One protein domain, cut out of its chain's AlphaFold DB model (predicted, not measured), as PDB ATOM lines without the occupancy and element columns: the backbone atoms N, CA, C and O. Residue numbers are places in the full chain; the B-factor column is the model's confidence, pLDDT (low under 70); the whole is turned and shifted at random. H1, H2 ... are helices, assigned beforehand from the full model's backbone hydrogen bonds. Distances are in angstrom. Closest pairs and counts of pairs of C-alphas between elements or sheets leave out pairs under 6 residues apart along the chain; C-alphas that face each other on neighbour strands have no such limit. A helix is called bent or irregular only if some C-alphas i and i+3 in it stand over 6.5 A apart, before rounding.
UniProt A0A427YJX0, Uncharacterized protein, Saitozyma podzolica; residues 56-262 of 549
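Overview. This is residues 56 to 262 of the 549 residues of an uncharacterized protein of Saitozyma podzolica (UniProt A0A427YJX0). This is a flat slab of helices, with the long H8 along one edge, H3 beside it running back, and then a bundle in which H5a folds back against H4 and H1 crosses both helices of the H6 and H7 hairpin. The short H2 packs on H5a and H3, while residues 225 to 238, which take in the beginning of H8, stick out. The printed part has 207 residues with eight named helices, H1 to H8 in chain order, and no named strand; its class is all helix. It is compact, with a radius of gyration of the C-alphas of 18.5 A and spans of 59 by 47 by 25 A.

Arrangement. Start at H8, residues 230 to 261, which touches H3, residues 101 to 114, at a shallow tilt of 6 degrees, opposite ways; look at their closest C-alphas, Ala 109 and Gly 251, 4.4 A apart. Next find H5, residues 136 to 162, the hub, touching five other helices: by its hydrogen bonds it was assigned as one helix, but it is bent, with C-alphas 152 and 155 6.9 A apart. Its arms, H5a, residues 136 to 152, and H5b, residues 155 to 162, stand at a steep tilt of 43 degrees. H3 touches H5a, closest at the C-alphas of Ala 114 and Ala 152, 4.7 A. H2, residues 85 to 90, touches H5a, closest at the C-alphas of Thr 90 and Asp 136, 4.8 A. H4, residues 121 to 133, forms a hairpin with H5a, closest at the C-alphas of Gly 127 and Gly 142, 3.9 A. The bundle, a group of helices packed together, is H4, H5a, H1, residues 59 to 80, H6, residues 167 to 184, and H7, residues 201 to 221. H1 touches H6 at a steep tilt of 44 degrees, the C-alphas of Gly 70 and Gly 171 being closest at 3.6 A. H1 touches H7 at 49 degrees, also steep, closest at the C-alphas of Ile 65 and Gly 215, 4.1 A. Every O i to N i+4 pair is within hydrogen-bond range in H1, H2, H4, H5a, H5b, H6, H7 and H8; in H3 it is 7 of 10.

Along the chain. Find C-alpha 230 at (-58.357, -94.656, -13.560); from there H8 runs 46.3 A to C-alpha 261 at (-24.126, -63.573, -12.086). H1 begins at C-alpha 59, (-36.706, -109.428, 5.984), and is 30.1 A long; H7 is 30.4 A, H6 25.7 A and H5a 24.2 A.

Size, cuts and confidence. The C-alphas farthest apart are those of Pro 95 and Leu 229, 58.8 A. The printed part has no cut, and the link from H6 to H7, 16 residues, is long. Confidence is low, with pLDDT under 70, at residue 56 and residues 224 to 228.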
ATOM      1  N   ARG A  56     -45.551-109.580   1.196       69.06
ATOM      2  CA  ARG A  56     -44.670-108.836   2.094       69.06
ATOM      3  C   ARG A  56     -43.232-109.097   1.658       69.06
ATOM      4  O   ARG A  56     -42.840-110.252   1.507       69.06
ATOM      5  N   ALA A  57     -42.466-108.027   1.462       79.81
ATOM      6  CA  ALA A  57     -41.035-108.137   1.222       79.81
ATOM      7  C   ALA A  57     -40.394-108.960   2.348       79.81
ATOM      8  O   ALA A  57     -40.729-108.774   3.526       79.81
ATOM      9  N   THR A  58     -39.486-109.867   1.993       87.62
ATOM     10  CA  THR A  58     -38.754-110.666   2.982       87.62
ATOM     11  C   THR A  58     -37.924-109.753   3.885       87.62
ATOM     12  O   THR A  58     -37.585-108.634   3.500       87.62
ATOM     13  N   ALA A  59     -37.554-110.215   5.083       88.62
ATOM     14  CA  ALA A  59     -36.706-109.428   5.984       88.62
ATOM     15  C   ALA A  59     -35.401-108.978   5.295       88.62
ATOM     16  O   ALA A  59     -35.026-107.812   5.380       88.62
ATOM     17  N   ALA A  60     -34.775-109.868   4.518       90.25
ATOM     18  CA  ALA A  60     -33.581-109.558   3.735       90.25
ATOM     19  C   ALA A  60     -33.830-108.473   2.670       90.25
ATOM     20  O   ALA A  60     -33.018-107.564   2.517       90.25
ATOM     21  N   GLN A  61     -34.968-108.519   1.965       89.75
ATOM     22  CA  GLN A  61     -35.344-107.470   1.012       89.75
ATOM     23  C   GLN A  61     -35.589-106.130   1.709       89.75
ATOM     24  O   GLN A  61     -35.171-105.099   1.193       89.75
ATOM     25  N   GLN A  62     -36.225-106.127   2.883       91.81
ATOM     26  CA  GLN A  62     -36.450-104.899   3.652       91.81
ATOM     27  C   GLN A  62     -35.132-104.261   4.101       91.81
ATOM     28  O   GLN A  62     -34.988-103.046   3.986       91.81
ATOM     29  N   VAL A  63     -34.165-105.069   4.549       94.56
ATOM     30  CA  VAL A  63     -32.812-104.599   4.876       94.56
ATOM     31  C   VAL A  63     -32.131-104.042   3.628       94.56
ATOM     32  O   VAL A  63     -31.688-102.904   3.652       94.56
ATOM     33  N   ALA A  64     -32.100-104.781   2.514       95.69
ATOM     34  CA  ALA A  64     -31.429-104.327   1.292       95.69
ATOM     35  C   ALA A  64     -32.031-103.033   0.716       95.69
ATOM     36  O   ALA A  64     -31.295-102.125   0.333       95.69
ATOM     37  N   ILE A  65     -33.365-102.921   0.691       95.56
ATOM     38  CA  ILE A  65     -34.074-101.705   0.266       95.56
ATOM     39  C   ILE A  65     -33.768-100.549   1.224       95.56
ATOM     40  O   ILE A  65     -33.522 -99.437   0.764       95.56
ATOM     41  N   GLY A  66     -33.763-100.809   2.534       96.50
ATOM     42  CA  GLY A  66     -33.459 -99.814   3.556       96.50
ATOM     43  C   GLY A  66     -32.029 -99.293   3.466       96.50
ATOM     44  O   GLY A  66     -31.832 -98.096   3.302       96.50
ATOM     45  N   MET A  67     -31.043-100.188   3.476       97.69
ATOM     46  CA  MET A  67     -29.623 -99.854   3.319       97.69
ATOM     47  C   MET A  67     -29.388 -99.086   2.012       97.69
ATOM     48  O   MET A  67     -28.813 -98.004   2.023       97.69
ATOM     49  N   GLY A  68     -29.935 -99.565   0.889       97.81
ATOM     50  CA  GLY A  68     -29.833 -98.849  -0.383       97.81
ATOM     51  C   GLY A  68     -30.484 -97.464  -0.370       97.81
ATOM     52  O   GLY A  68     -29.952 -96.546  -0.986       97.81
ATOM     53  N   PHE A  69     -31.598 -97.286   0.346       97.50
ATOM     54  CA  PHE A  69     -32.216 -95.972   0.529       97.50
ATOM     55  C   PHE A  69     -31.338 -95.043   1.373       97.50
ATOM     56  O   PHE A  69     -31.145 -93.894   0.994       97.50
ATOM     57  N   GLY A  70     -30.766 -95.542   2.472       97.88
ATOM     58  CA  GLY A  70     -29.837 -94.788   3.315       97.88
ATOM     59  C   GLY A  70     -28.614 -94.301   2.544       97.88
ATOM     60  O   GLY A  70     -28.291 -93.115   2.582       97.88
ATOM     61  N   SER A  71     -27.990 -95.187   1.763       98.38
ATOM     62  CA  SER A  71     -26.877 -94.830   0.878       98.38
ATOM     63  C   SER A  71     -27.284 -93.851  -0.222       98.38
ATOM     64  O   SER A  71     -26.521 -92.943  -0.536       98.38
ATOM     65  N   LEU A  72     -28.488 -93.984  -0.793       97.94
ATOM     66  CA  LEU A  72     -28.994 -93.032  -1.782       97.94
ATOM     67  C   LEU A  72     -29.147 -91.635  -1.174       97.94
ATOM     68  O   LEU A  72     -28.703 -90.661  -1.771       97.94
ATOM     69  N   VAL A  73     -29.764 -91.537   0.007       97.00
ATOM     70  CA  VAL A  73     -29.948 -90.265   0.719       97.00
ATOM     71  C   VAL A  73     -28.599 -89.660   1.097       97.00
ATOM     72  O   VAL A  73     -28.417 -88.463   0.902       97.00
ATOM     73  N   HIS A  74     -27.643 -90.474   1.553       96.44
ATOM     74  CA  HIS A  74     -26.274 -90.030   1.817       96.44
ATOM     75  C   HIS A  74     -25.629 -89.426   0.562       96.44
ATOM     76  O   HIS A  74     -25.187 -88.287   0.594       96.44
ATOM     77  N   LEU A  75     -25.662 -90.127  -0.573       96.69
ATOM     78  CA  LEU A  75     -25.082 -89.623  -1.822       96.69
ATOM     79  C   LEU A  75     -25.821 -88.394  -2.375       96.69
ATOM     80  O   LEU A  75     -25.191 -87.517  -2.957       96.69
ATOM     81  N   ILE A  76     -27.143 -88.301  -2.195       95.12
ATOM     82  CA  ILE A  76     -27.904 -87.086  -2.525       95.12
ATOM     83  C   ILE A  76     -27.463 -85.929  -1.629       95.12
ATOM     84  O   ILE A  76     -27.301 -84.823  -2.140       95.12
ATOM     85  N   HIS A  77     -27.255 -86.173  -0.330       90.81
ATOM     86  CA  HIS A  77     -26.727 -85.170   0.590       90.81
ATOM     87  C   HIS A  77     -25.369 -84.670   0.080       90.81
ATOM     88  O   HIS A  77     -25.230 -83.480  -0.197       90.81
ATOM     89  N   THR A  78     -24.429 -85.583  -0.163       88.62
ATOM     90  CA  THR A  78     -23.065 -85.256  -0.588       88.62
ATOM     91  C   THR A  78     -23.007 -84.551  -1.945       88.62
ATOM     92  O   THR A  78     -22.301 -83.565  -2.076       88.62
ATOM     93  N   PHE A  79     -23.734 -85.022  -2.965       91.19
ATOM     94  CA  PHE A  79     -23.512 -84.592  -4.358       91.19
ATOM     95  C   PHE A  79     -24.644 -83.771  -4.984       91.19
ATOM     96  O   PHE A  79     -24.459 -83.201  -6.057       91.19
ATOM     97  N   ALA A  80     -25.833 -83.738  -4.377       88.50
ATOM     98  CA  ALA A  80     -27.033 -83.154  -4.984       88.50
ATOM     99  C   ALA A  80     -27.762 -82.154  -4.068       88.50
ATOM    100  O   ALA A  80     -28.928 -81.821  -4.301       88.50
ATOM    101  N   THR A  81     -27.101 -81.641  -3.028       84.00
ATOM    102  CA  THR A  81     -27.641 -80.542  -2.208       84.00
ATOM    103  C   THR A  81     -27.165 -79.174  -2.685       84.00
ATOM    104  O   THR A  81     -27.967 -78.225  -2.656       84.00
ATOM    105  N   ASP A  82     -25.942 -79.105  -3.214       79.94
ATOM    106  CA  ASP A  82     -25.281 -77.914  -3.743       79.94
ATOM    107  C   ASP A  82     -24.741 -78.126  -5.174       79.94
ATOM    108  O   ASP A  82     -24.379 -79.237  -5.559       79.94
ATOM    109  N   GLY A  83     -24.766 -77.072  -5.997       81.00
ATOM    110  CA  GLY A  83     -24.312 -77.135  -7.394       81.00
ATOM    111  C   GLY A  83     -22.795 -76.988  -7.567       81.00
ATOM    112  O   GLY A  83     -22.269 -77.387  -8.605       81.00
ATOM    113  N   GLY A  84     -22.106 -76.440  -6.565       84.56
ATOM    114  CA  GLY A  84     -20.662 -76.236  -6.529       84.56
ATOM    115  C   GLY A  84     -19.875 -77.490  -6.165       84.56
ATOM    116  O   GLY A  84     -18.740 -77.620  -6.606       84.56
ATOM    117  N   THR A  85     -20.468 -78.468  -5.469       87.38
ATOM    118  CA  THR A  85     -19.734 -79.666  -5.017       87.38
ATOM    119  C   THR A  85     -19.078 -80.450  -6.156       87.38
ATOM    120  O   THR A  85     -17.942 -80.889  -6.032       87.38
ATOM    121  N   ILE A  86     -19.765 -80.630  -7.289       92.31
ATOM    122  CA  ILE A  86     -19.184 -81.345  -8.442       92.31
ATOM    123  C   ILE A  86     -18.061 -80.523  -9.094       92.31
ATOM    124  O   ILE A  86     -17.110 -81.087  -9.635       92.31
ATOM    125  N   ILE A  87     -18.164 -79.195  -9.030       91.31
ATOM    126  CA  ILE A  87     -17.158 -78.273  -9.558       91.31
ATOM    127  C   ILE A  87     -15.897 -78.363  -8.699       91.31
ATOM    128  O   ILE A  87     -14.845 -78.698  -9.231       91.31
ATOM    129  N   SER A  88     -16.009 -78.184  -7.379       88.94
ATOM    130  CA  SER A  88     -14.861 -78.272  -6.464       88.94
ATOM    131  C   SER A  88     -14.210 -79.656  -6.469       88.94
ATOM    132  O   SER A  88     -12.990 -79.764  -6.438       88.94
ATOM    133  N   TRP A  89     -14.994 -80.730  -6.604       91.06
ATOM    134  CA  TRP A  89     -14.474 -82.097  -6.725       91.06
ATOM    135  C   TRP A  89     -13.566 -82.309  -7.937       91.06
ATOM    136  O   TRP A  89     -12.664 -83.147  -7.907       91.06
ATOM    137  N   THR A  90     -13.827 -81.587  -9.023       94.06
ATOM    138  CA  THR A  90     -13.139 -81.776 -10.307       94.06
ATOM    139  C   THR A  90     -12.153 -80.655 -10.611       94.06
ATOM    140  O   THR A  90     -11.487 -80.702 -11.638       94.06
ATOM    141  N   TRP A  91     -12.032 -79.682  -9.711       91.62
ATOM    142  CA  TRP A  91     -11.200 -78.502  -9.865       91.62
ATOM    143  C   TRP A  91      -9.701 -78.830  -9.846       91.62
ATOM    144  O   TRP A  91      -9.245 -79.672  -9.071       91.62
ATOM    145  N   THR A  92      -8.940 -78.150 -10.705       93.50
ATOM    146  CA  THR A  92      -7.483 -78.327 -10.849       93.50
ATOM    147  C   THR A  92      -6.681 -77.029 -10.760       93.50
ATOM    148  O   THR A  92      -5.456 -77.089 -10.792       93.50
ATOM    149  N   GLY A  93      -7.340 -75.875 -10.606       92.31
ATOM    150  CA  GLY A  93      -6.679 -74.573 -10.526       92.31
ATOM    151  C   GLY A  93      -6.595 -73.835 -11.866       92.31
ATOM    152  O   GLY A  93      -7.488 -73.924 -12.713       92.31
ATOM    153  N   PHE A  94      -5.531 -73.048 -12.024       94.62
ATOM    154  CA  PHE A  94      -5.268 -72.182 -13.171       94.62
ATOM    155  C   PHE A  94      -4.075 -72.689 -13.996       94.62
ATOM    156  O   PHE A  94      -3.120 -73.186 -13.409       94.62
ATOM    157  N   PRO A  95      -4.058 -72.495 -15.332       94.75
ATOM    158  CA  PRO A  95      -5.113 -71.893 -16.150       94.75
ATOM    159  C   PRO A  95      -6.382 -72.752 -16.168       94.75
ATOM    160  O   PRO A  95      -6.309 -73.975 -16.182       94.75
ATOM    161  N   VAL A  96      -7.549 -72.102 -16.178       92.50
ATOM    162  CA  VAL A  96      -8.841 -72.792 -16.046       92.50
ATOM    163  C   VAL A  96      -9.079 -73.730 -17.233       92.50
ATOM    164  O   VAL A  96      -9.370 -73.285 -18.345       92.50
ATOM    165  N   THR A  97      -8.993 -75.035 -16.986       92.94
ATOM    166  CA  THR A  97      -9.308 -76.098 -17.954       92.94
ATOM    167  C   THR A  97     -10.681 -76.718 -17.719       92.94
ATOM    168  O   THR A  97     -11.265 -77.261 -18.657       92.94
ATOM    169  N   GLY A  98     -11.198 -76.646 -16.490       92.38
ATOM    170  CA  GLY A  98     -12.431 -77.289 -16.038       92.38
ATOM    171  C   GLY A  98     -13.658 -76.374 -15.920       92.38
ATOM    172  O   GLY A  98     -13.644 -75.224 -16.371       92.38
ATOM    173  N   PRO A  99     -14.759 -76.889 -15.339       92.06
ATOM    174  CA  PRO A  99     -15.943 -76.089 -15.037       92.06
ATOM    175  C   PRO A  99     -15.654 -75.046 -13.946       92.06
ATOM    176  O   PRO A  99     -14.918 -75.305 -13.001       92.06
ATOM    177  N   THR A 100     -16.298 -73.884 -14.043       87.25
ATOM    178  CA  THR A 100     -16.299 -72.825 -13.017       87.25
ATOM    179  C   THR A 100     -17.696 -72.663 -12.417       87.25
ATOM    180  O   THR A 100     -18.653 -73.244 -12.931       87.25
ATOM    181  N   HIS A 101     -17.856 -71.860 -11.356       82.25
ATOM    182  CA  HIS A 101     -19.137 -71.677 -10.648       82.25
ATOM    183  C   HIS A 101     -20.387 -71.480 -11.535       82.25
ATOM    184  O   HIS A 101     -21.408 -72.104 -11.230       82.25
ATOM    185  N   PRO A 102     -20.359 -70.737 -12.665       84.88
ATOM    186  CA  PRO A 102     -21.506 -70.646 -13.573       84.88
ATOM    187  C   PRO A 102     -22.031 -72.000 -14.084       84.88
ATOM    188  O   PRO A 102     -23.221 -72.127 -14.378       84.88
ATOM    189  N   ALA A 103     -21.193 -73.040 -14.143       89.94
ATOM    190  CA  ALA A 103     -21.589 -74.395 -14.523       89.94
ATOM    191  C   ALA A 103     -22.506 -75.080 -13.488       89.94
ATOM    192  O   ALA A 103     -23.125 -76.097 -13.809       89.94
ATOM    193  N   ALA A 104     -22.673 -74.521 -12.283       88.94
ATOM    194  CA  ALA A 104     -23.587 -75.040 -11.264       88.94
ATOM    195  C   ALA A 104     -25.035 -75.119 -11.783       88.94
ATOM    196  O   ALA A 104     -25.777 -76.037 -11.421       88.94
ATOM    197  N   CYS A 105     -25.430 -74.227 -12.705       90.88
ATOM    198  CA  CYS A 105     -26.740 -74.298 -13.355       90.88
ATOM    199  C   CYS A 105     -26.958 -75.610 -14.123       90.88
ATOM    200  O   CYS A 105     -28.084 -76.104 -14.160       90.88
ATOM    201  N   LEU A 106     -25.900 -76.214 -14.681       94.62
ATOM    202  CA  LEU A 106     -25.979 -77.489 -15.396       94.62
ATOM    203  C   LEU A 106     -26.282 -78.634 -14.431       94.62
ATOM    204  O   LEU A 106     -27.155 -79.451 -14.718       94.62
ATOM    205  N   VAL A 107     -25.632 -78.656 -13.262       94.75
ATOM    206  CA  VAL A 107     -25.903 -79.644 -12.204       94.75
ATOM    207  C   VAL A 107     -27.366 -79.552 -11.762       94.75
ATOM    208  O   VAL A 107     -28.071 -80.560 -11.686       94.75
ATOM    209  N   ILE A 108     -27.857 -78.329 -11.547       93.69
ATOM    210  CA  ILE A 108     -29.240 -78.071 -11.130       93.69
ATOM    211  C   ILE A 108     -30.239 -78.466 -12.222       93.69
ATOM    212  O   ILE A 108     -31.257 -79.094 -11.922       93.69
ATOM    213  N   ALA A 109     -29.965 -78.126 -13.482       94.31
ATOM    214  CA  ALA A 109     -30.818 -78.478 -14.611       94.31
ATOM    215  C   ALA A 109     -30.909 -80.001 -14.796       94.31
ATOM    216  O   ALA A 109     -32.005 -80.532 -14.982       94.31
ATOM    217  N   VAL A 110     -29.781 -80.709 -14.669       95.88
ATOM    218  CA  VAL A 110     -29.710 -82.179 -14.698       95.88
ATOM    219  C   VAL A 110     -30.513 -82.788 -13.548       95.88
ATOM    220  O   VAL A 110     -31.332 -83.675 -13.791       95.88
ATOM    221  N   ALA A 111     -30.358 -82.281 -12.321       95.50
ATOM    222  CA  ALA A 111     -31.145 -82.725 -11.172       95.50
ATOM    223  C   ALA A 111     -32.656 -82.507 -11.391       95.50
ATOM    224  O   ALA A 111     -33.457 -83.407 -11.145       95.50
ATOM    225  N   CYS A 112     -33.061 -81.345 -11.913       94.12
ATOM    226  CA  CYS A 112     -34.464 -81.053 -12.213       94.12
ATOM    227  C   CYS A 112     -35.029 -82.009 -13.274       94.12
ATOM    228  O   CYS A 112     -36.099 -82.592 -13.087       94.12
ATOM    229  N   ALA A 113     -34.308 -82.206 -14.380       93.06
ATOM    230  CA  ALA A 113     -34.722 -83.109 -15.450       93.06
ATOM    231  C   ALA A 113     -34.840 -84.566 -14.965       93.06
ATOM    232  O   ALA A 113     -35.783 -85.277 -15.333       93.06
ATOM    233  N   ALA A 114     -33.943 -84.991 -14.072       94.56
ATOM    234  CA  ALA A 114     -33.945 -86.325 -13.494       94.56
ATOM    235  C   ALA A 114     -35.212 -86.644 -12.675       94.56
ATOM    236  O   ALA A 114     -35.624 -87.802 -12.628       94.56
ATOM    237  N   CYS A 115     -35.904 -85.645 -12.104       90.94
ATOM    238  CA  CYS A 115     -37.127 -85.855 -11.310       90.94
ATOM    239  C   CYS A 115     -38.265 -86.568 -12.066       90.94
ATOM    240  O   CYS A 115     -39.155 -87.149 -11.442       90.94
ATOM    241  N   VAL A 116     -38.279 -86.502 -13.402       88.50
ATOM    242  CA  VAL A 116     -39.299 -87.147 -14.254       88.50
ATOM    243  C   VAL A 116     -38.735 -88.244 -15.158       88.50
ATOM    244  O   VAL A 116     -39.498 -88.879 -15.904       88.50
ATOM    245  N   ALA A 117     -37.423 -88.469 -15.085       90.56
ATOM    246  CA  ALA A 117     -36.684 -89.419 -15.895       90.56
ATOM    247  C   ALA A 117     -36.719 -90.841 -15.308       90.56
ATOM    248  O   ALA A 117     -36.955 -91.027 -14.113       90.56
ATOM    249  N   PRO A 118     -36.493 -91.877 -16.134       88.81
ATOM    250  CA  PRO A 118     -36.230 -93.215 -15.625       88.81
ATOM    251  C   PRO A 118     -34.838 -93.292 -14.977       88.81
ATOM    252  O   PRO A 118     -33.869 -92.726 -15.482       88.81
ATOM    253  N   ALA A 119     -34.735 -94.052 -13.888       90.81
ATOM    254  CA  ALA A 119     -33.458 -94.380 -13.266       90.81
ATOM    255  C   ALA A 119     -32.793 -95.563 -13.981       90.81
ATOM    256  O   ALA A 119     -33.440 -96.579 -14.239       90.81
ATOM    257  N   TRP A 120     -31.492 -95.458 -14.250       92.94
ATOM    258  CA  TRP A 120     -30.697 -96.533 -14.843       92.94
ATOM    259  C   TRP A 120     -29.369 -96.662 -14.098       92.94
ATOM    260  O   TRP A 120     -28.437 -95.912 -14.351       92.94
ATOM    261  N   TRP A 121     -29.281 -97.601 -13.155       94.94
ATOM    262  CA  TRP A 121     -28.142 -97.703 -12.231       94.94
ATOM    263  C   TRP A 121     -26.745 -97.787 -12.870       94.94
ATOM    264  O   TRP A 121     -25.824 -97.235 -12.263       94.94
ATOM    265  N   PRO A 122     -26.531 -98.367 -14.076       96.81
ATOM    266  CA  PRO A 122     -25.207 -98.367 -14.691       96.81
ATOM    267  C   PRO A 122     -24.674 -96.957 -14.956       96.81
ATOM    268  O   PRO A 122     -23.483 -96.732 -14.763       96.81
ATOM    269  N   ILE A 123     -25.535 -95.989 -15.313       96.19
ATOM    270  CA  ILE A 123     -25.100 -94.598 -15.526       96.19
ATOM    271  C   ILE A 123     -24.600 -93.961 -14.231       96.19
ATOM    272  O   ILE A 123     -23.640 -93.202 -14.257       96.19
ATOM    273  N   GLY A 124     -25.209 -94.317 -13.097       96.12
ATOM    274  CA  GLY A 124     -24.796 -93.835 -11.785       96.12
ATOM    275  C   GLY A 124     -23.459 -94.420 -11.352       96.12
ATOM    276  O   GLY A 124     -22.609 -93.689 -10.863       96.12
ATOM    277  N   VAL A 125     -23.242 -95.722 -11.568       97.88
ATOM    278  CA  VAL A 125     -21.965 -96.386 -11.240       97.88
ATOM    279  C   VAL A 125     -20.834 -95.865 -12.125       97.88
ATOM    280  O   VAL A 125     -19.781 -95.501 -11.609       97.88
ATOM    281  N   ILE A 126     -21.057 -95.778 -13.441       98.25
ATOM    282  CA  ILE A 126     -20.072 -95.209 -14.372       98.25
ATOM    283  C   ILE A 126     -19.811 -93.743 -14.018       98.25
ATOM    284  O   ILE A 126     -18.657 -93.342 -13.930       98.25
ATOM    285  N   GLY A 127     -20.864 -92.965 -13.753       98.06
ATOM    286  CA  GLY A 127     -20.759 -91.570 -13.333       98.06
ATOM    287  C   GLY A 127     -19.921 -91.395 -12.068       98.06
ATOM    288  O   GLY A 127     -19.004 -90.581 -12.064       98.06
ATOM    289  N   ALA A 128     -20.154 -92.213 -11.035       97.94
ATOM    290  CA  ALA A 128     -19.370 -92.199  -9.799       97.94
ATOM    291  C   ALA A 128     -17.885 -92.516 -10.038       97.94
ATOM    292  O   ALA A 128     -17.017 -91.826  -9.510       97.94
ATOM    293  N   VAL A 129     -17.581 -93.529 -10.859       97.88
ATOM    294  CA  VAL A 129     -16.194 -93.884 -11.201       97.88
ATOM    295  C   VAL A 129     -15.517 -92.759 -11.983       97.88
ATOM    296  O   VAL A 129     -14.377 -92.408 -11.687       97.88
ATOM    297  N   VAL A 130     -16.213 -92.180 -12.965       98.31
ATOM    298  CA  VAL A 130     -15.676 -91.091 -13.789       98.31
ATOM    299  C   VAL A 130     -15.433 -89.839 -12.944       98.31
ATOM    300  O   VAL A 130     -14.342 -89.282 -13.021       98.31
ATOM    301  N   LEU A 131     -16.393 -89.457 -12.094       97.19
ATOM    302  CA  LEU A 131     -16.262 -88.343 -11.147       97.19
ATOM    303  C   LEU A 131     -15.065 -88.534 -10.210       97.19
ATOM    304  O   LEU A 131     -14.321 -87.598  -9.949       97.19
ATOM    305  N   TYR A 132     -14.878 -89.749  -9.689       95.81
ATOM    306  CA  TYR A 132     -13.790 -90.024  -8.756       95.81
ATOM    307  C   TYR A 132     -12.414 -89.987  -9.433       95.81
ATOM    308  O   TYR A 132     -11.435 -89.551  -8.827       95.81
ATOM    309  N   ARG A 133     -12.317 -90.488 -10.671       95.94
ATOM    310  CA  ARG A 133     -11.027 -90.789 -11.306       95.94
ATOM    311  C   ARG A 133     -10.472 -89.668 -12.172       95.94
ATOM    312  O   ARG A 133      -9.252 -89.619 -12.341       95.94
ATOM    313  N   TYR A 134     -11.336 -88.836 -12.744       96.88
ATOM    314  CA  TYR A 134     -10.943 -87.826 -13.720       96.88
ATOM    315  C   TYR A 134     -11.208 -86.411 -13.197       96.88
ATOM    316  O   TYR A 134     -12.253 -86.182 -12.592       96.88
ATOM    317  N   PRO A 135     -10.292 -85.465 -13.448       95.25
ATOM    318  CA  PRO A 135     -10.512 -84.055 -13.156       95.25
ATOM    319  C   PRO A 135     -11.325 -83.352 -14.259       95.25
ATOM    320  O   PRO A 135     -11.700 -83.953 -15.276       95.25
ATOM    321  N   ASP A 136     -11.557 -82.058 -14.051       95.81
ATOM    322  CA  ASP A 136     -12.116 -81.087 -14.988       95.81
ATOM    323  C   ASP A 136     -13.442 -81.546 -15.621       95.81
ATOM    324  O   ASP A 136     -14.277 -82.204 -14.995       95.81
ATOM    325  N   TRP A 137     -13.666 -81.202 -16.892       97.25
ATOM    326  CA  TRP A 137     -14.900 -81.502 -17.617       97.25
ATOM    327  C   TRP A 137     -15.242 -82.992 -17.672       97.25
ATOM    328  O   TRP A 137     -16.422 -83.340 -17.658       97.25
ATOM    329  N   ILE A 138     -14.242 -83.879 -17.728       97.88
ATOM    330  CA  ILE A 138     -14.484 -85.328 -17.776       97.88
ATOM    331  C   ILE A 138     -15.089 -85.786 -16.447       97.88
ATOM    332  O   ILE A 138     -16.147 -86.421 -16.445       97.88
ATOM    333  N   GLY A 139     -14.462 -85.414 -15.327       97.25
ATOM    334  CA  GLY A 139     -15.004 -85.667 -13.995       97.25
ATOM    335  C   GLY A 139     -16.379 -85.035 -13.805       97.25
ATOM    336  O   GLY A 139     -17.299 -85.684 -13.306       97.25
ATOM    337  N   PHE A 140     -16.554 -83.800 -14.285       97.75
ATOM    338  CA  PHE A 140     -17.802 -83.050 -14.168       97.75
ATOM    339  C   PHE A 140     -18.963 -83.757 -14.869       97.75
ATOM    340  O   PHE A 140     -20.029 -83.923 -14.281       97.75
ATOM    341  N   VAL A 141     -18.753 -84.259 -16.093       98.25
ATOM    342  CA  VAL A 141     -19.751 -85.070 -16.814       98.25
ATOM    343  C   VAL A 141     -20.079 -86.356 -16.048       98.25
ATOM    344  O   VAL A 141     -21.250 -86.739 -15.972       98.25
ATOM    345  N   GLY A 142     -19.082 -86.994 -15.425       98.06
ATOM    346  CA  GLY A 142     -19.299 -88.112 -14.500       98.06
ATOM    347  C   GLY A 142     -20.194 -87.732 -13.317       98.06
ATOM    348  O   GLY A 142     -21.145 -88.448 -12.996       98.06
ATOM    349  N   GLY A 143     -19.959 -86.562 -12.724       97.56
ATOM    350  CA  GLY A 143     -20.783 -86.010 -11.651       97.56
ATOM    351  C   GLY A 143     -22.217 -85.708 -12.084       97.56
ATOM    352  O   GLY A 143     -23.154 -86.068 -11.373       97.56
ATOM    353  N   LEU A 144     -22.424 -85.147 -13.281       98.00
ATOM    354  CA  LEU A 144     -23.764 -84.952 -13.848       98.00
ATOM    355  C   LEU A 144     -24.503 -86.287 -14.026       98.00
ATOM    356  O   LEU A 144     -25.674 -86.404 -13.663       98.00
ATOM    357  N   ALA A 145     -23.818 -87.310 -14.543       98.19
ATOM    358  CA  ALA A 145     -24.371 -88.656 -14.691       98.19
ATOM    359  C   ALA A 145     -24.750 -89.282 -13.337       98.19
ATOM    360  O   ALA A 145     -25.815 -89.900 -13.213       98.19
ATOM    361  N   LEU A 146     -23.917 -89.081 -12.310       98.06
ATOM    362  CA  LEU A 146     -24.203 -89.510 -10.943       98.06
ATOM    363  C   LEU A 146     -25.439 -88.792 -10.383       98.06
ATOM    364  O   LEU A 146     -26.391 -89.458  -9.979       98.06
ATOM    365  N   VAL A 147     -25.473 -87.457 -10.420       97.62
ATOM    366  CA  VAL A 147     -26.604 -86.645  -9.931       97.62
ATOM    367  C   VAL A 147     -27.907 -87.032 -10.631       97.62
ATOM    368  O   VAL A 147     -28.927 -87.222  -9.965       97.62
ATOM    369  N   TRP A 148     -27.871 -87.228 -11.955       97.31
ATOM    370  CA  TRP A 148     -29.023 -87.710 -12.715       97.31
ATOM    371  C   TRP A 148     -29.570 -89.014 -12.138       97.31
ATOM    372  O   TRP A 148     -30.765 -89.125 -11.863       97.31
ATOM    373  N   TYR A 149     -28.703 -90.010 -11.933       97.81
ATOM    374  CA  TYR A 149     -29.127 -91.299 -11.401       97.81
ATOM    375  C   TYR A 149     -29.694 -91.182  -9.985       97.81
ATOM    376  O   TYR A 149     -30.774 -91.717  -9.728       97.81
ATOM    377  N   LEU A 150     -29.001 -90.479  -9.085       97.12
ATOM    378  CA  LEU A 150     -29.409 -90.352  -7.687       97.12
ATOM    379  C   LEU A 150     -30.812 -89.733  -7.569       97.12
ATOM    380  O   LEU A 150     -31.684 -90.273  -6.883       97.12
ATOM    381  N   VAL A 151     -31.062 -88.648  -8.305       96.12
ATOM    382  CA  VAL A 151     -32.359 -87.961  -8.290       96.12
ATOM    383  C   VAL A 151     -33.443 -88.784  -8.994       96.12
ATOM    384  O   VAL A 151     -34.558 -88.890  -8.479       96.12
ATOM    385  N   ALA A 152     -33.133 -89.423 -10.126       95.75
ATOM    386  CA  ALA A 152     -34.092 -90.265 -10.845       95.75
ATOM    387  C   ALA A 152     -34.474 -91.535 -10.058       95.75
ATOM    388  O   ALA A 152     -35.598 -92.030 -10.179       95.75
ATOM    389  N   ALA A 153     -33.562 -92.082  -9.248       95.69
ATOM    390  CA  ALA A 153     -33.795 -93.286  -8.448       95.69
ATOM    391  C   ALA A 153     -34.687 -93.027  -7.223       95.69
ATOM    392  O   ALA A 153     -35.423 -93.928  -6.796       95.69
ATOM    393  N   LEU A 154     -34.667 -91.806  -6.677       94.38
ATOM    394  CA  LEU A 154     -35.338 -91.453  -5.424       94.38
ATOM    395  C   LEU A 154     -36.843 -91.788  -5.394       94.38
ATOM    396  O   LEU A 154     -37.270 -92.443  -4.439       94.38
ATOM    397  N   PRO A 155     -37.673 -91.452  -6.406       90.94
ATOM    398  CA  PRO A 155     -39.096 -91.803  -6.384       90.94
ATOM    399  C   PRO A 155     -39.349 -93.315  -6.317       90.94
ATOM    400  O   PRO A 155     -40.292 -93.763  -5.659       90.94
ATOM    401  N   GLY A 156     -38.507 -94.110  -6.987       89.38
ATOM    402  CA  GLY A 156     -38.584 -95.572  -6.962       89.38
ATOM    403  C   GLY A 156     -38.295 -96.128  -5.569       89.38
ATOM    404  O   GLY A 156     -39.042 -96.971  -5.069       89.38
ATOM    405  N   TYR A 157     -37.272 -95.583  -4.914       92.56
ATOM    406  CA  TYR A 157     -36.921 -95.925  -3.543       92.56
ATOM    407  C   TYR A 157     -37.986 -95.519  -2.529       92.56
ATOM    408  O   TYR A 157     -38.391 -96.353  -1.725       92.56
ATOM    409  N   LEU A 158     -38.506 -94.289  -2.597       91.00
ATOM    410  CA  LEU A 158     -39.583 -93.835  -1.710       91.00
ATOM    411  C   LEU A 158     -40.809 -94.748  -1.813       91.00
ATOM    412  O   LEU A 158     -41.413 -95.114  -0.804       91.00
ATOM    413  N   ARG A 159     -41.144 -95.185  -3.034       87.19
ATOM    414  CA  ARG A 159     -42.224 -96.147  -3.252       87.19
ATOM    415  C   ARG A 159     -41.909 -97.510  -2.633       87.19
ATOM    416  O   ARG A 159     -42.771 -98.059  -1.954       87.19
ATOM    417  N   ALA A 160     -40.712 -98.052  -2.844       88.88
ATOM    418  CA  ALA A 160     -40.317 -99.348  -2.292       88.88
ATOM    419  C   ALA A 160     -40.296 -99.342  -0.755       88.88
ATOM    420  O   ALA A 160     -40.843-100.239  -0.120       88.88
ATOM    421  N   VAL A 161     -39.736 -98.292  -0.160       91.00
ATOM    422  CA  VAL A 161     -39.648 -98.105   1.290       91.00
ATOM    423  C   VAL A 161     -41.037 -97.937   1.916       91.00
ATOM    424  O   VAL A 161     -41.300 -98.518   2.964       91.00
ATOM    425  N   SER A 162     -41.975 -97.250   1.247       86.62
ATOM    426  CA  SER A 162     -43.362 -97.109   1.737       86.62
ATOM    427  C   SER A 162     -44.122 -98.438   1.878       86.62
ATOM    428  O   SER A 162     -45.103 -98.516   2.611       86.62
ATOM    429  N   LEU A 163     -43.665 -99.490   1.189       82.75
ATOM    430  CA  LEU A 163     -44.233-100.839   1.252       82.75
ATOM    431  C   LEU A 163     -43.505-101.744   2.266       82.75
ATOM    432  O   LEU A 163     -43.941-102.871   2.504       82.75
ATOM    433  N   CYS A 164     -42.418-101.255   2.867       84.75
ATOM    434  CA  CYS A 164     -41.499-102.000   3.722       84.75
ATOM    435  C   CYS A 164     -41.305-101.256   5.061       84.75
ATOM    436  O   CYS A 164     -40.353-100.487   5.188       84.75
ATOM    437  N   PRO A 165     -42.155-101.489   6.081       77.38
ATOM    438  CA  PRO A 165     -42.165-100.701   7.321       77.38
ATOM    439  C   PRO A 165     -40.812-100.601   8.051       77.38
ATOM    440  O   PRO A 165     -40.520 -99.567   8.641       77.38
ATOM    441  N   GLY A 166     -39.965-101.639   7.988       80.94
ATOM    442  CA  GLY A 166     -38.633-101.641   8.612       80.94
ATOM    443  C   GLY A 166     -37.511-101.011   7.775       80.94
ATOM    444  O   GLY A 166     -36.428-100.766   8.300       80.94
ATOM    445  N   ALA A 167     -37.739-100.733   6.487       90.44
ATOM    446  CA  ALA A 167     -36.690-100.252   5.585       90.44
ATOM    447  C   ALA A 167     -36.226 -98.824   5.926       90.44
ATOM    448  O   ALA A 167     -35.041 -98.528   5.798       90.44
ATOM    449  N   ILE A 168     -37.124 -97.955   6.413       91.75
ATOM    450  CA  ILE A 168     -36.760 -96.585   6.824       91.75
ATOM    451  C   ILE A 168     -35.732 -96.618   7.956       91.75
ATOM    452  O   ILE A 168     -34.738 -95.905   7.875       91.75
ATOM    453  N   GLY A 169     -35.943 -97.455   8.978       92.81
ATOM    454  CA  GLY A 169     -35.039 -97.548  10.130       92.81
ATOM    455  C   GLY A 169     -33.623 -97.959   9.729       92.81
ATOM    456  O   GLY A 169     -32.662 -97.302  10.117       92.81
ATOM    457  N   TRP A 170     -33.496 -98.986   8.877       94.75
ATOM    458  CA  TRP A 170     -32.201 -99.396   8.318       94.75
ATOM    459  C   TRP A 170     -31.553 -98.307   7.464       94.75
ATOM    460  O   TRP A 170     -30.350 -98.087   7.568       94.75
ATOM    461  N   GLY A 171     -32.345 -97.604   6.651       96.19
ATOM    462  CA  GLY A 171     -31.840 -96.503   5.836       96.19
ATOM    463  C   GLY A 171     -31.323 -95.335   6.668       96.19
ATOM    464  O   GLY A 171     -30.245 -94.826   6.387       96.19
ATOM    465  N   LEU A 172     -32.042 -94.948   7.722       94.88
ATOM    466  CA  LEU A 172     -31.631 -93.871   8.626       94.88
ATOM    467  C   LEU A 172     -30.364 -94.238   9.403       94.88
ATOM    468  O   LEU A 172     -29.449 -93.427   9.485       94.88
ATOM    469  N   LEU A 173     -30.284 -95.474   9.905       96.06
ATOM    470  CA  LEU A 173     -29.081 -95.979  10.565       96.06
ATOM    471  C   LEU A 173     -27.871 -95.899   9.630       96.06
ATOM    472  O   LEU A 173     -26.841 -95.345  10.008       96.06
ATOM    473  N   LEU A 174     -27.999 -96.421   8.405       97.06
ATOM    474  CA  LEU A 174     -26.887 -96.413   7.460       97.06
ATOM    475  C   LEU A 174     -26.512 -94.999   7.021       97.06
ATOM    476  O   LEU A 174     -25.331 -94.707   6.891       97.06
ATOM    477  N   TYR A 175     -27.495 -94.122   6.820       96.81
ATOM    478  CA  TYR A 175     -27.258 -92.714   6.513       96.81
ATOM    479  C   TYR A 175     -26.395 -92.041   7.591       96.81
ATOM    480  O   TYR A 175     -25.394 -91.416   7.251       96.81
ATOM    481  N   CYS A 176     -26.724 -92.223   8.878       95.25
ATOM    482  CA  CYS A 176     -25.932 -91.667   9.977       95.25
ATOM    483  C   CYS A 176     -24.515 -92.255  10.018       95.25
ATOM    484  O   CYS A 176     -23.547 -91.512  10.163       95.25
ATOM    485  N   VAL A 177     -24.380 -93.576   9.846       94.50
ATOM    486  CA  VAL A 177     -23.068 -94.243   9.809       94.50
ATOM    487  C   VAL A 177     -22.221 -93.720   8.650       94.50
ATOM    488  O   VAL A 177     -21.064 -93.375   8.858       94.50
ATOM    489  N   LEU A 178     -22.785 -93.618   7.445       93.75
ATOM    490  CA  LEU A 178     -22.078 -93.092   6.275       93.75
ATOM    491  C   LEU A 178     -21.736 -91.609   6.423       93.75
ATOM    492  O   LEU A 178     -20.675 -91.200   5.968       93.75
ATOM    493  N   GLY A 179     -22.586 -90.817   7.085       90.44
ATOM    494  CA  GLY A 179     -22.279 -89.429   7.434       90.44
ATOM    495  C   GLY A 179     -21.004 -89.324   8.269       90.44
ATOM    496  O   GLY A 179     -20.067 -88.640   7.870       90.44
ATOM    497  N   VAL A 180     -20.926 -90.083   9.368       89.25
ATOM    498  CA  VAL A 180     -19.735 -90.112  10.233       89.25
ATOM    499  C   VAL A 180     -18.520 -90.652   9.481       89.25
ATOM    500  O   VAL A 180     -17.474 -90.015   9.469       89.25
ATOM    501  N   VAL A 181     -18.648 -91.802   8.812       90.69
ATOM    502  CA  VAL A 181     -17.526 -92.439   8.103       90.69
ATOM    503  C   VAL A 181     -16.966 -91.531   7.004       90.69
ATOM    504  O   VAL A 181     -15.751 -91.486   6.835       90.69
ATOM    505  N   SER A 182     -17.812 -90.773   6.299       89.12
ATOM    506  CA  SER A 182     -17.369 -89.794   5.299       89.12
ATOM    507  C   SER A 182     -16.492 -88.700   5.907       89.12
ATOM    508  O   SER A 182     -15.444 -88.401   5.340       89.12
ATOM    509  N   VAL A 183     -16.848 -88.163   7.078       85.19
ATOM    510  CA  VAL A 183     -16.022 -87.167   7.788       85.19
ATOM    511  C   VAL A 183     -14.695 -87.775   8.244       85.19
ATOM    512  O   VAL A 183     -13.635 -87.178   8.066       85.19
ATOM    513  N   VAL A 184     -14.731 -89.009   8.754       87.88
ATOM    514  CA  VAL A 184     -13.537 -89.725   9.227       87.88
ATOM    515  C   VAL A 184     -12.520 -89.961   8.106       87.88
ATOM    516  O   VAL A 184     -11.334 -90.046   8.394       87.88
ATOM    517  N   THR A 185     -12.921 -89.992   6.827       86.50
ATOM    518  CA  THR A 185     -11.942 -90.097   5.723       86.50
ATOM    519  C   THR A 185     -10.926 -88.951   5.693       86.50
ATOM    520  O   THR A 185      -9.838 -89.142   5.157       86.50
ATOM    521  N   THR A 186     -11.271 -87.805   6.292       81.31
ATOM    522  CA  THR A 186     -10.423 -86.609   6.406       81.31
ATOM    523  C   THR A 186      -9.985 -86.369   7.857       81.31
ATOM    524  O   THR A 186      -8.801 -86.216   8.116       81.31
ATOM    525  N   ALA A 187     -10.903 -86.432   8.829       77.56
ATOM    526  CA  ALA A 187     -10.631 -86.134  10.245       77.56
ATOM    527  C   ALA A 187     -10.283 -87.382  11.090       77.56
ATOM    528  O   ALA A 187     -10.732 -87.531  12.228       77.56
ATOM    529  N   TYR A 188      -9.533 -88.334  10.530       75.75
ATOM    530  CA  TYR A 188      -9.268 -89.628  11.178       75.75
ATOM    531  C   TYR A 188      -8.362 -89.539  12.408       75.75
ATOM    532  O   TYR A 188      -8.498 -90.390  13.287       75.75
ATOM    533  N   ALA A 189      -7.474 -88.541  12.486       73.81
ATOM    534  CA  ALA A 189      -6.571 -88.341  13.625       73.81
ATOM    535  C   ALA A 189      -7.337 -88.168  14.953       73.81
ATOM    536  O   ALA A 189      -6.887 -88.619  16.005       73.81
ATOM    537  N   PHE A 190      -8.557 -87.624  14.889       74.50
ATOM    538  CA  PHE A 190      -9.378 -87.289  16.055       74.50
ATOM    539  C   PHE A 190     -10.421 -88.355  16.419       74.50
ATOM    540  O   PHE A 190     -11.145 -88.205  17.405       74.50
ATOM    541  N   VAL A 191     -10.537 -89.438  15.636       80.19
ATOM    542  CA  VAL A 191     -11.606 -90.435  15.802       80.19
ATOM    543  C   VAL A 191     -11.026 -91.830  16.046       80.19
ATOM    544  O   VAL A 191     -10.228 -92.317  15.239       80.19
ATOM    545  N   PRO A 192     -11.459 -92.547  17.105       81.62
ATOM    546  CA  PRO A 192     -11.054 -93.930  17.324       81.62
ATOM    547  C   PRO A 192     -11.294 -94.795  16.084       81.62
ATOM    548  O   PRO A 192     -12.385 -94.796  15.515       81.62
ATOM    549  N   PHE A 193     -10.273 -95.559  15.688       82.50
ATOM    550  CA  PHE A 193     -10.266 -96.392  14.476       82.50
ATOM    551  C   PHE A 193     -10.339 -95.628  13.143       82.50
ATOM    552  O   PHE A 193     -10.528 -96.260  12.101       82.50
ATOM    553  N   GLY A 194     -10.127 -94.307  13.133       82.31
ATOM    554  CA  GLY A 194     -10.165 -93.501  11.912       82.31
ATOM    555  C   GLY A 194      -9.194 -93.976  10.828       82.31
ATOM    556  O   GLY A 194      -9.539 -93.990   9.646       82.31
ATOM    557  N   ASN A 195      -8.038 -94.512  11.234       84.12
ATOM    558  CA  ASN A 195      -7.024 -95.092  10.344       84.12
ATOM    559  C   ASN A 195      -7.558 -96.175   9.386       84.12
ATOM    560  O   ASN A 195      -6.945 -96.425   8.354       84.12
ATOM    561  N   LEU A 196      -8.691 -96.822   9.691       86.75
ATOM    562  CA  LEU A 196      -9.286 -97.845   8.820       86.75
ATOM    563  C   LEU A 196      -9.841 -97.278   7.506       86.75
ATOM    564  O   LEU A 196      -9.899 -97.997   6.507       86.75
ATOM    565  N   VAL A 197     -10.280 -96.018   7.513       88.25
ATOM    566  CA  VAL A 197     -10.913 -95.346   6.363       88.25
ATOM    567  C   VAL A 197     -10.197 -94.051   5.969       88.25
ATOM    568  O   VAL A 197     -10.689 -93.317   5.111       88.25
ATOM    569  N   ARG A 198      -9.024 -93.802   6.562       88.25
ATOM    570  CA  ARG A 198      -8.105 -92.706   6.242       88.25
ATOM    571  C   ARG A 198      -7.890 -92.595   4.736       88.25
ATOM    572  O   ARG A 198      -7.417 -93.548   4.122       88.25
ATOM    573  N   GLU A 199      -8.227 -91.446   4.155       88.94
ATOM    574  CA  GLU A 199      -8.016 -91.153   2.729       88.94
ATOM    575  C   GLU A 199      -8.738 -92.141   1.781       88.94
ATOM    576  O   GLU A 199      -8.386 -92.306   0.611       88.94
ATOM    577  N   ARG A 200      -9.780 -92.832   2.279       91.00
ATOM    578  CA  ARG A 200     -10.526 -93.871   1.546       91.00
ATOM    579  C   ARG A 200     -11.944 -93.464   1.156       91.00
ATOM    580  O   ARG A 200     -12.897 -94.232   1.311       91.00
ATOM    581  N   THR A 201     -12.113 -92.269   0.589       91.06
ATOM    582  CA  THR A 201     -13.411 -91.870   0.003       91.06
ATOM    583  C   THR A 201     -13.846 -92.811  -1.127       91.06
ATOM    584  O   THR A 201     -15.047 -92.984  -1.339       91.06
ATOM    585  N   ASP A 202     -12.908 -93.493  -1.799       93.31
ATOM    586  CA  ASP A 202     -13.202 -94.579  -2.743       93.31
ATOM    587  C   ASP A 202     -14.034 -95.697  -2.100       93.31
ATOM    588  O   ASP A 202     -15.021 -96.146  -2.688       93.31
ATOM    589  N   LEU A 203     -13.675 -96.122  -0.884       93.75
ATOM    590  CA  LEU A 203     -14.392 -97.173  -0.163       93.75
ATOM    591  C   LEU A 203     -15.793 -96.713   0.228       93.75
ATOM    592  O   LEU A 203     -16.744 -97.478   0.072       93.75
ATOM    593  N   VAL A 204     -15.944 -95.468   0.686       93.81
ATOM    594  CA  VAL A 204     -17.248 -94.926   1.097       93.81
ATOM    595  C   VAL A 204     -18.182 -94.753  -0.100       93.81
ATOM    596  O   VAL A 204     -19.337 -95.192  -0.056       93.81
ATOM    597  N   LEU A 205     -17.679 -94.183  -1.199       95.44
ATOM    598  CA  LEU A 205     -18.429 -94.022  -2.444       95.44
ATOM    599  C   LEU A 205     -18.788 -95.383  -3.052       95.44
ATOM    600  O   LEU A 205     -19.943 -95.612  -3.415       95.44
ATOM    601  N   GLY A 206     -17.826 -96.308  -3.117       97.00
ATOM    602  CA  GLY A 206     -18.020 -97.658  -3.643       97.00
ATOM    603  C   GLY A 206     -19.030 -98.467  -2.829       97.00
ATOM    604  O   GLY A 206     -19.952 -99.053  -3.398       97.00
ATOM    605  N   PHE A 207     -18.916 -98.446  -1.499       97.50
ATOM    606  CA  PHE A 207     -19.860 -99.101  -0.593       97.50
ATOM    607  C   PHE A 207     -21.269 -98.510  -0.721       97.50
ATOM    608  O   PHE A 207     -22.246 -99.254  -0.836       97.50
ATOM    609  N   SER A 208     -21.380 -97.179  -0.769       97.81
ATOM    610  CA  SER A 208     -22.662 -96.496  -0.949       97.81
ATOM    611  C   SER A 208     -23.306 -96.877  -2.282       97.81
ATOM    612  O   SER A 208     -24.471 -97.273  -2.317       97.81
ATOM    613  N   MET A 209     -22.545 -96.844  -3.379       98.06
ATOM    614  CA  MET A 209     -23.047 -97.237  -4.696       98.06
ATOM    615  C   MET A 209     -23.435 -98.716  -4.760       98.06
ATOM    616  O   MET A 209     -24.463 -99.041  -5.354       98.06
ATOM    617  N   ALA A 210     -22.683 -99.613  -4.117       98.00
ATOM    618  CA  ALA A 210     -23.019-101.033  -4.055       98.00
ATOM    619  C   ALA A 210     -24.378-101.265  -3.376       98.00
ATOM    620  O   ALA A 210     -25.221-101.988  -3.915       98.00
ATOM    621  N   TRP A 211     -24.640-100.599  -2.246       98.06
ATOM    622  CA  TRP A 211     -25.940-100.673  -1.574       98.06
ATOM    623  C   TRP A 211     -27.059 -99.996  -2.360       98.06
ATOM    624  O   TRP A 211     -28.176-100.518  -2.390       98.06
ATOM    625  N   VAL A 212     -26.780 -98.892  -3.053       97.94
ATOM    626  CA  VAL A 212     -27.747 -98.274  -3.973       97.94
ATOM    627  C   VAL A 212     -28.089 -99.210  -5.142       97.94
ATOM    628  O   VAL A 212     -29.233 -99.282  -5.572       97.94
ATOM    629  N   VAL A 213     -27.150 -99.988  -5.673       97.19
ATOM    630  CA  VAL A 213     -27.485-100.974  -6.715       97.19
ATOM    631  C   VAL A 213     -28.262-102.148  -6.115       97.19
ATOM    632  O   VAL A 213     -29.324-102.510  -6.621       97.19
ATOM    633  N   ALA A 214     -27.790-102.711  -4.999       96.62
ATOM    634  CA  ALA A 214     -28.427-103.849  -4.339       96.62
ATOM    635  C   ALA A 214     -29.869-103.537  -3.902       96.62
ATOM    636  O   ALA A 214     -30.782-104.329  -4.145       96.62
ATOM    637  N   GLY A 215     -30.093-102.362  -3.312       95.44
ATOM    638  CA  GLY A 215     -31.421-101.902  -2.917       95.44
ATOM    639  C   GLY A 215     -32.340-101.651  -4.112       95.44
ATOM    640  O   GLY A 215     -33.521-101.985  -4.036       95.44
ATOM    641  N   ASN A 216     -31.816-101.144  -5.234       93.62
ATOM    642  CA  ASN A 216     -32.594-100.931  -6.453       93.62
ATOM    643  C   ASN A 216     -33.037-102.266  -7.074       93.62
ATOM    644  O   ASN A 216     -34.207-102.428  -7.425       93.62
ATOM    645  N   LEU A 217     -32.135-103.252  -7.126       93.81
ATOM    646  CA  LEU A 217     -32.446-104.609  -7.583       93.81
ATOM    647  C   LEU A 217     -33.479-105.285  -6.673       93.81
ATOM    648  O   LEU A 217     -34.457-105.849  -7.167       93.81
ATOM    649  N   ALA A 218     -33.315-105.181  -5.351       92.50
ATOM    650  CA  ALA A 218     -34.273-105.714  -4.383       92.50
ATOM    651  C   ALA A 218     -35.650-105.041  -4.511       92.50
ATOM    652  O   ALA A 218     -36.674-105.725  -4.506       92.50
ATOM    653  N   ALA A 219     -35.684-103.717  -4.691       89.44
ATOM    654  CA  ALA A 219     -36.909-102.956  -4.920       89.44
ATOM    655  C   ALA A 219     -37.627-103.382  -6.210       89.44
ATOM    656  O   ALA A 219     -38.853-103.485  -6.219       89.44
ATOM    657  N   GLY A 220     -36.882-103.686  -7.278       87.12
ATOM    658  CA  GLY A 220     -37.434-104.194  -8.538       87.12
ATOM    659  C   GLY A 220     -38.129-105.556  -8.409       87.12
ATOM    660  O   GLY A 220     -39.033-105.860  -9.185       87.12
ATOM    661  N   MET A 221     -37.757-106.358  -7.407       85.50
ATOM    662  CA  MET A 221     -38.394-107.649  -7.113       85.50
ATOM    663  C   MET A 221     -39.672-107.514  -6.272       85.50
ATOM    664  O   MET A 221     -40.457-108.464  -6.193       85.50
ATOM    665  N   VAL A 222     -39.913-106.356  -5.646       80.31
ATOM    666  CA  VAL A 222     -41.134-106.113  -4.868       80.31
ATOM    667  C   VAL A 222     -42.309-105.930  -5.826       80.31
ATOM    668  O   VAL A 222     -42.352-105.002  -6.637       80.31
ATOM    669  N   ARG A 223     -43.307-106.818  -5.725       72.00
ATOM    670  CA  ARG A 223     -44.511-106.733  -6.557       72.00
ATOM    671  C   ARG A 223     -45.334-105.514  -6.168       72.00
ATOM    672  O   ARG A 223     -45.984-105.478  -5.127       72.00
ATOM    673  N   MET A 224     -45.334-104.530  -7.055       68.25
ATOM    674  CA  MET A 224     -46.171-103.351  -6.915       68.25
ATOM    675  C   MET A 224     -47.652-103.700  -7.123       68.25
ATOM    676  O   MET A 224     -47.961-104.528  -7.986       68.25
ATOM    677  N   PRO A 225     -48.580-103.030  -6.413       65.00
ATOM    678  CA  PRO A 225     -50.007-103.159  -6.684       65.00
ATOM    679  C   PRO A 225     -50.303-102.877  -8.163       65.00
ATOM    680  O   PRO A 225     -49.993-101.794  -8.672       65.00
ATOM    681  N   GLN A 226     -50.877-103.861  -8.854       63.25
ATOM    682  CA  GLN A 226     -51.348-103.736 -10.235       63.25
ATOM    683  C   GLN A 226     -52.827-103.326 -10.249       63.25
ATOM    684  O   GLN A 226     -53.570-103.655  -9.328       63.25
ATOM    685  N   GLY A 227     -53.266-102.625 -11.300       62.25
ATOM    686  CA  GLY A 227     -54.675-102.228 -11.447       62.25
ATOM    687  C   GLY A 227     -55.060-100.992 -10.632       62.25
ATOM    688  O   GLY A 227     -56.073-100.981  -9.938       62.25
ATOM    689  N   LEU A 228     -54.252 -99.931 -10.708       68.69
ATOM    690  CA  LEU A 228     -54.625 -98.631 -10.150       68.69
ATOM    691  C   LEU A 228     -55.925 -98.130 -10.798       68.69
ATOM    692  O   LEU A 228     -56.070 -98.181 -12.021       68.69
ATOM    693  N   LEU A 229     -56.837 -97.591  -9.984       75.19
ATOM    694  CA  LEU A 229     -58.056 -96.939 -10.471       75.19
ATOM    695  C   LEU A 229     -57.714 -95.866 -11.515       75.19
ATOM    696  O   LEU A 229     -56.733 -95.135 -11.358       75.19
ATOM    697  N   GLU A 230     -58.566 -95.683 -12.528       76.06
ATOM    698  CA  GLU A 230     -58.357 -94.656 -13.560       76.06
ATOM    699  C   GLU A 230     -58.116 -93.260 -12.975       76.06
ATOM    700  O   GLU A 230     -57.288 -92.504 -13.481       76.06
ATOM    701  N   ARG A 231     -58.810 -92.915 -11.881       75.38
ATOM    702  CA  ARG A 231     -58.612 -91.651 -11.157       75.38
ATOM    703  C   ARG A 231     -57.182 -91.504 -10.623       75.38
ATOM    704  O   ARG A 231     -56.599 -90.427 -10.725       75.38
ATOM    705  N   SER A 232     -56.598 -92.589 -10.114       75.69
ATOM    706  CA  SER A 232     -55.222 -92.630  -9.617       75.69
ATOM    707  C   SER A 232     -54.231 -92.492 -10.770       75.69
ATOM    708  O   SER A 232     -53.288 -91.714 -10.663       75.69
ATOM    709  N   ASN A 233     -54.493 -93.141 -11.909       79.12
ATOM    710  CA  ASN A 233     -53.678 -92.987 -13.119       79.12
ATOM    711  C   ASN A 233     -53.731 -91.553 -13.670       79.12
ATOM    712  O   ASN A 233     -52.693 -90.974 -13.992       79.12
ATOM    713  N   ARG A 234     -54.922 -90.935 -13.715       82.31
ATOM    714  CA  ARG A 234     -55.083 -89.519 -14.092       82.31
ATOM    715  C   ARG A 234     -54.307 -88.598 -13.149       82.31
ATOM    716  O   ARG A 234     -53.646 -87.677 -13.625       82.31
ATOM    717  N   ARG A 235     -54.345 -88.850 -11.835       82.19
ATOM    718  CA  ARG A 235     -53.577 -88.086 -10.839       82.19
ATOM    719  C   ARG A 235     -52.073 -88.244 -11.042       82.19
ATOM    720  O   ARG A 235     -51.392 -87.234 -11.118       82.19
ATOM    721  N   ILE A 236     -51.568 -89.471 -11.181       81.62
ATOM    722  CA  ILE A 236     -50.139 -89.737 -11.424       81.62
ATOM    723  C   ILE A 236     -49.668 -89.016 -12.689       81.62
ATOM    724  O   ILE A 236     -48.632 -88.357 -12.662       81.62
ATOM    725  N   ARG A 237     -50.451 -89.063 -13.777       85.94
ATOM    726  CA  ARG A 237     -50.131 -88.345 -15.019       85.94
ATOM    727  C   ARG A 237     -50.085 -86.829 -14.816       85.94
ATOM    728  O   ARG A 237     -49.164 -86.197 -15.321       85.94
ATOM    729  N   ARG A 238     -51.043 -86.247 -14.080       87.62
ATOM    730  CA  ARG A 238     -51.036 -84.806 -13.764       87.62
ATOM    731  C   ARG A 238     -49.862 -84.421 -12.874       87.62
ATOM    732  O   ARG A 238     -49.215 -83.432 -13.168       87.62
ATOM    733  N   VAL A 239     -49.578 -85.192 -11.824       86.81
ATOM    734  CA  VAL A 239     -48.427 -84.946 -10.945       86.81
ATOM    735  C   VAL A 239     -47.146 -84.994 -11.767       86.81
ATOM    736  O   VAL A 239     -46.404 -84.029 -11.746       86.81
ATOM    737  N   LYS A 240     -46.939 -86.033 -12.586       87.25
ATOM    738  CA  LYS A 240     -45.762 -86.128 -13.462       87.25
ATOM    739  C   LYS A 240     -45.652 -84.947 -14.434       87.25
ATOM    740  O   LYS A 240     -44.560 -84.425 -14.619       87.25
ATOM    741  N   MET A 241     -46.767 -84.524 -15.038       91.44
ATOM    742  CA  MET A 241     -46.806 -83.347 -15.913       91.44
ATOM    743  C   MET A 241     -46.380 -82.085 -15.156       91.44
ATOM    744  O   MET A 241     -45.450 -81.416 -15.592       91.44
ATOM    745  N   TRP A 242     -47.017 -81.780 -14.024       90.75
ATOM    746  CA  TRP A 242     -46.710 -80.584 -13.239       90.75
ATOM    747  C   TRP A 242     -45.304 -80.623 -12.641       90.75
ATOM    748  O   TRP A 242     -44.624 -79.611 -12.680       90.75
ATOM    749  N   THR A 243     -44.819 -81.780 -12.181       90.44
ATOM    750  CA  THR A 243     -43.418 -81.958 -11.772       90.44
ATOM    751  C   THR A 243     -42.468 -81.652 -12.925       90.44
ATOM    752  O   THR A 243     -41.476 -80.970 -12.709       90.44
ATOM    753  N   GLY A 244     -42.780 -82.095 -14.148       91.19
ATOM    754  CA  GLY A 244     -41.987 -81.776 -15.337       91.19
ATOM    755  C   GLY A 244     -41.993 -80.283 -15.668       91.19
ATOM    756  O   GLY A 244     -40.935 -79.709 -15.902       91.19
ATOM    757  N   VAL A 245     -43.163 -79.637 -15.627       93.69
ATOM    758  CA  VAL A 245     -43.284 -78.181 -15.826       93.69
ATOM    759  C   VAL A 245     -42.470 -77.427 -14.774       93.69
ATOM    760  O   VAL A 245     -41.656 -76.580 -15.128       93.69
ATOM    761  N   THR A 246     -42.624 -77.767 -13.492       91.31
ATOM    762  CA  THR A 246     -41.866 -77.146 -12.400       91.31
ATOM    763  C   THR A 246     -40.366 -77.383 -12.548       91.31
ATOM    764  O   THR A 246     -39.595 -76.447 -12.386       91.31
ATOM    765  N   ALA A 247     -39.937 -78.595 -12.905       92.31
ATOM    766  CA  ALA A 247     -38.532 -78.910 -13.148       92.31
ATOM    767  C   ALA A 247     -37.928 -78.042 -14.262       92.31
ATOM    768  O   ALA A 247     -36.832 -77.512 -14.095       92.31
ATOM    769  N   VAL A 248     -38.650 -77.847 -15.371       93.38
ATOM    770  CA  VAL A 248     -38.213 -76.962 -16.461       93.38
ATOM    771  C   VAL A 248     -38.109 -75.517 -15.979       93.38
ATOM    772  O   VAL A 248     -37.089 -74.877 -16.210       93.38
ATOM    773  N   LEU A 249     -39.122 -75.008 -15.271       93.38
ATOM    774  CA  LEU A 249     -39.105 -73.638 -14.744       93.38
ATOM    775  C   LEU A 249     -37.947 -73.410 -13.764       93.38
ATOM    776  O   LEU A 249     -37.277 -72.385 -13.841       93.38
ATOM    777  N   LEU A 250     -37.682 -74.371 -12.876       91.38
ATOM    778  CA  LEU A 250     -36.578 -74.302 -11.920       91.38
ATOM    779  C   LEU A 250     -35.206 -74.391 -12.604       91.38
ATOM    780  O   LEU A 250     -34.295 -73.660 -12.223       91.38
ATOM    781  N   GLY A 251     -35.062 -75.239 -13.627       91.62
ATOM    782  CA  GLY A 251     -33.845 -75.309 -14.437       91.62
ATOM    783  C   GLY A 251     -33.581 -74.011 -15.207       91.62
ATOM    784  O   GLY A 251     -32.458 -73.512 -15.202       91.62
ATOM    785  N   LEU A 252     -34.622 -73.413 -15.799       92.12
ATOM    786  CA  LEU A 252     -34.531 -72.110 -16.465       92.12
ATOM    787  C   LEU A 252     -34.198 -70.984 -15.481       92.12
ATOM    788  O   LEU A 252     -33.389 -70.122 -15.810       92.12
ATOM    789  N   ALA A 253     -34.777 -71.003 -14.279       89.94
ATOM    790  CA  ALA A 253     -34.446 -70.042 -13.231       89.94
ATOM    791  C   ALA A 253     -32.971 -70.152 -12.819       89.94
ATOM    792  O   ALA A 253     -32.288 -69.138 -12.750       89.94
ATOM    793  N   ALA A 254     -32.456 -71.373 -12.627       88.88
ATOM    794  CA  ALA A 254     -31.045 -71.588 -12.317       88.88
ATOM    795  C   ALA A 254     -30.119 -71.078 -13.434       88.88
ATOM    796  O   ALA A 254     -29.115 -70.432 -13.147       88.88
ATOM    797  N   PHE A 255     -30.481 -71.317 -14.700       90.06
ATOM    798  CA  PHE A 255     -29.738 -70.798 -15.849       90.06
ATOM    799  C   PHE A 255     -29.767 -69.267 -15.909       90.06
ATOM    800  O   PHE A 255     -28.728 -68.642 -16.092       90.06
ATOM    801  N   ALA A 256     -30.938 -68.655 -15.714       89.50
ATOM    802  CA  ALA A 256     -31.088 -67.203 -15.703       89.50
ATOM    803  C   ALA A 256     -30.265 -66.552 -14.582       89.50
ATOM    804  O   ALA A 256     -29.616 -65.539 -14.824       89.50
ATOM    805  N   THR A 257     -30.247 -67.153 -13.387       84.62
ATOM    806  CA  THR A 257     -29.427 -66.684 -12.265       84.62
ATOM    807  C   THR A 257     -27.941 -66.773 -12.587       84.62
ATOM    808  O   THR A 257     -27.268 -65.747 -12.539       84.62
ATOM    809  N   SER A 258     -27.441 -67.934 -13.027       85.62
ATOM    810  CA  SER A 258     -26.029 -68.066 -13.413       85.62
ATOM    811  C   SER A 258     -25.647 -67.125 -14.551       85.62
ATOM    812  O   SER A 258     -24.549 -66.587 -14.549       85.62
ATOM    813  N   TYR A 259     -26.555 -66.878 -15.500       86.00
ATOM    814  CA  TYR A 259     -26.320 -65.910 -16.565       86.00
ATOM    815  C   TYR A 259     -26.235 -64.471 -16.038       86.00
ATOM    816  O   TYR A 259     -25.387 -63.706 -16.484       86.00
ATOM    817  N   SER A 260     -27.086 -64.103 -15.077       82.06
ATOM    818  CA  SER A 260     -27.064 -62.771 -14.458       82.06
ATOM    819  C   SER A 260     -25.870 -62.534 -13.531       82.06
ATOM    820  O   SER A 260     -25.508 -61.384 -13.303       82.06
ATOM    821  N   GLU A 261     -25.276 -63.605 -13.000       75.31
ATOM    822  CA  GLU A 261     -24.126 -63.573 -12.086       75.31
ATOM    823  C   GLU A 261     -22.776 -63.692 -12.819       75.31
ATOM    824  O   GLU A 261     -21.726 -63.564 -12.193       75.31
ATOM    825  N   LEU A 262     -22.769 -63.908 -14.141       76.00
ATOM    826  CA  LEU A 262     -21.542 -63.864 -14.937       76.00
ATOM    827  C   LEU A 262     -20.933 -62.459 -14.859       76.00
ATOM    828  O   LEU A 262     -21.444 -61.514 -15.467       76.00
TER     829      LEU A 262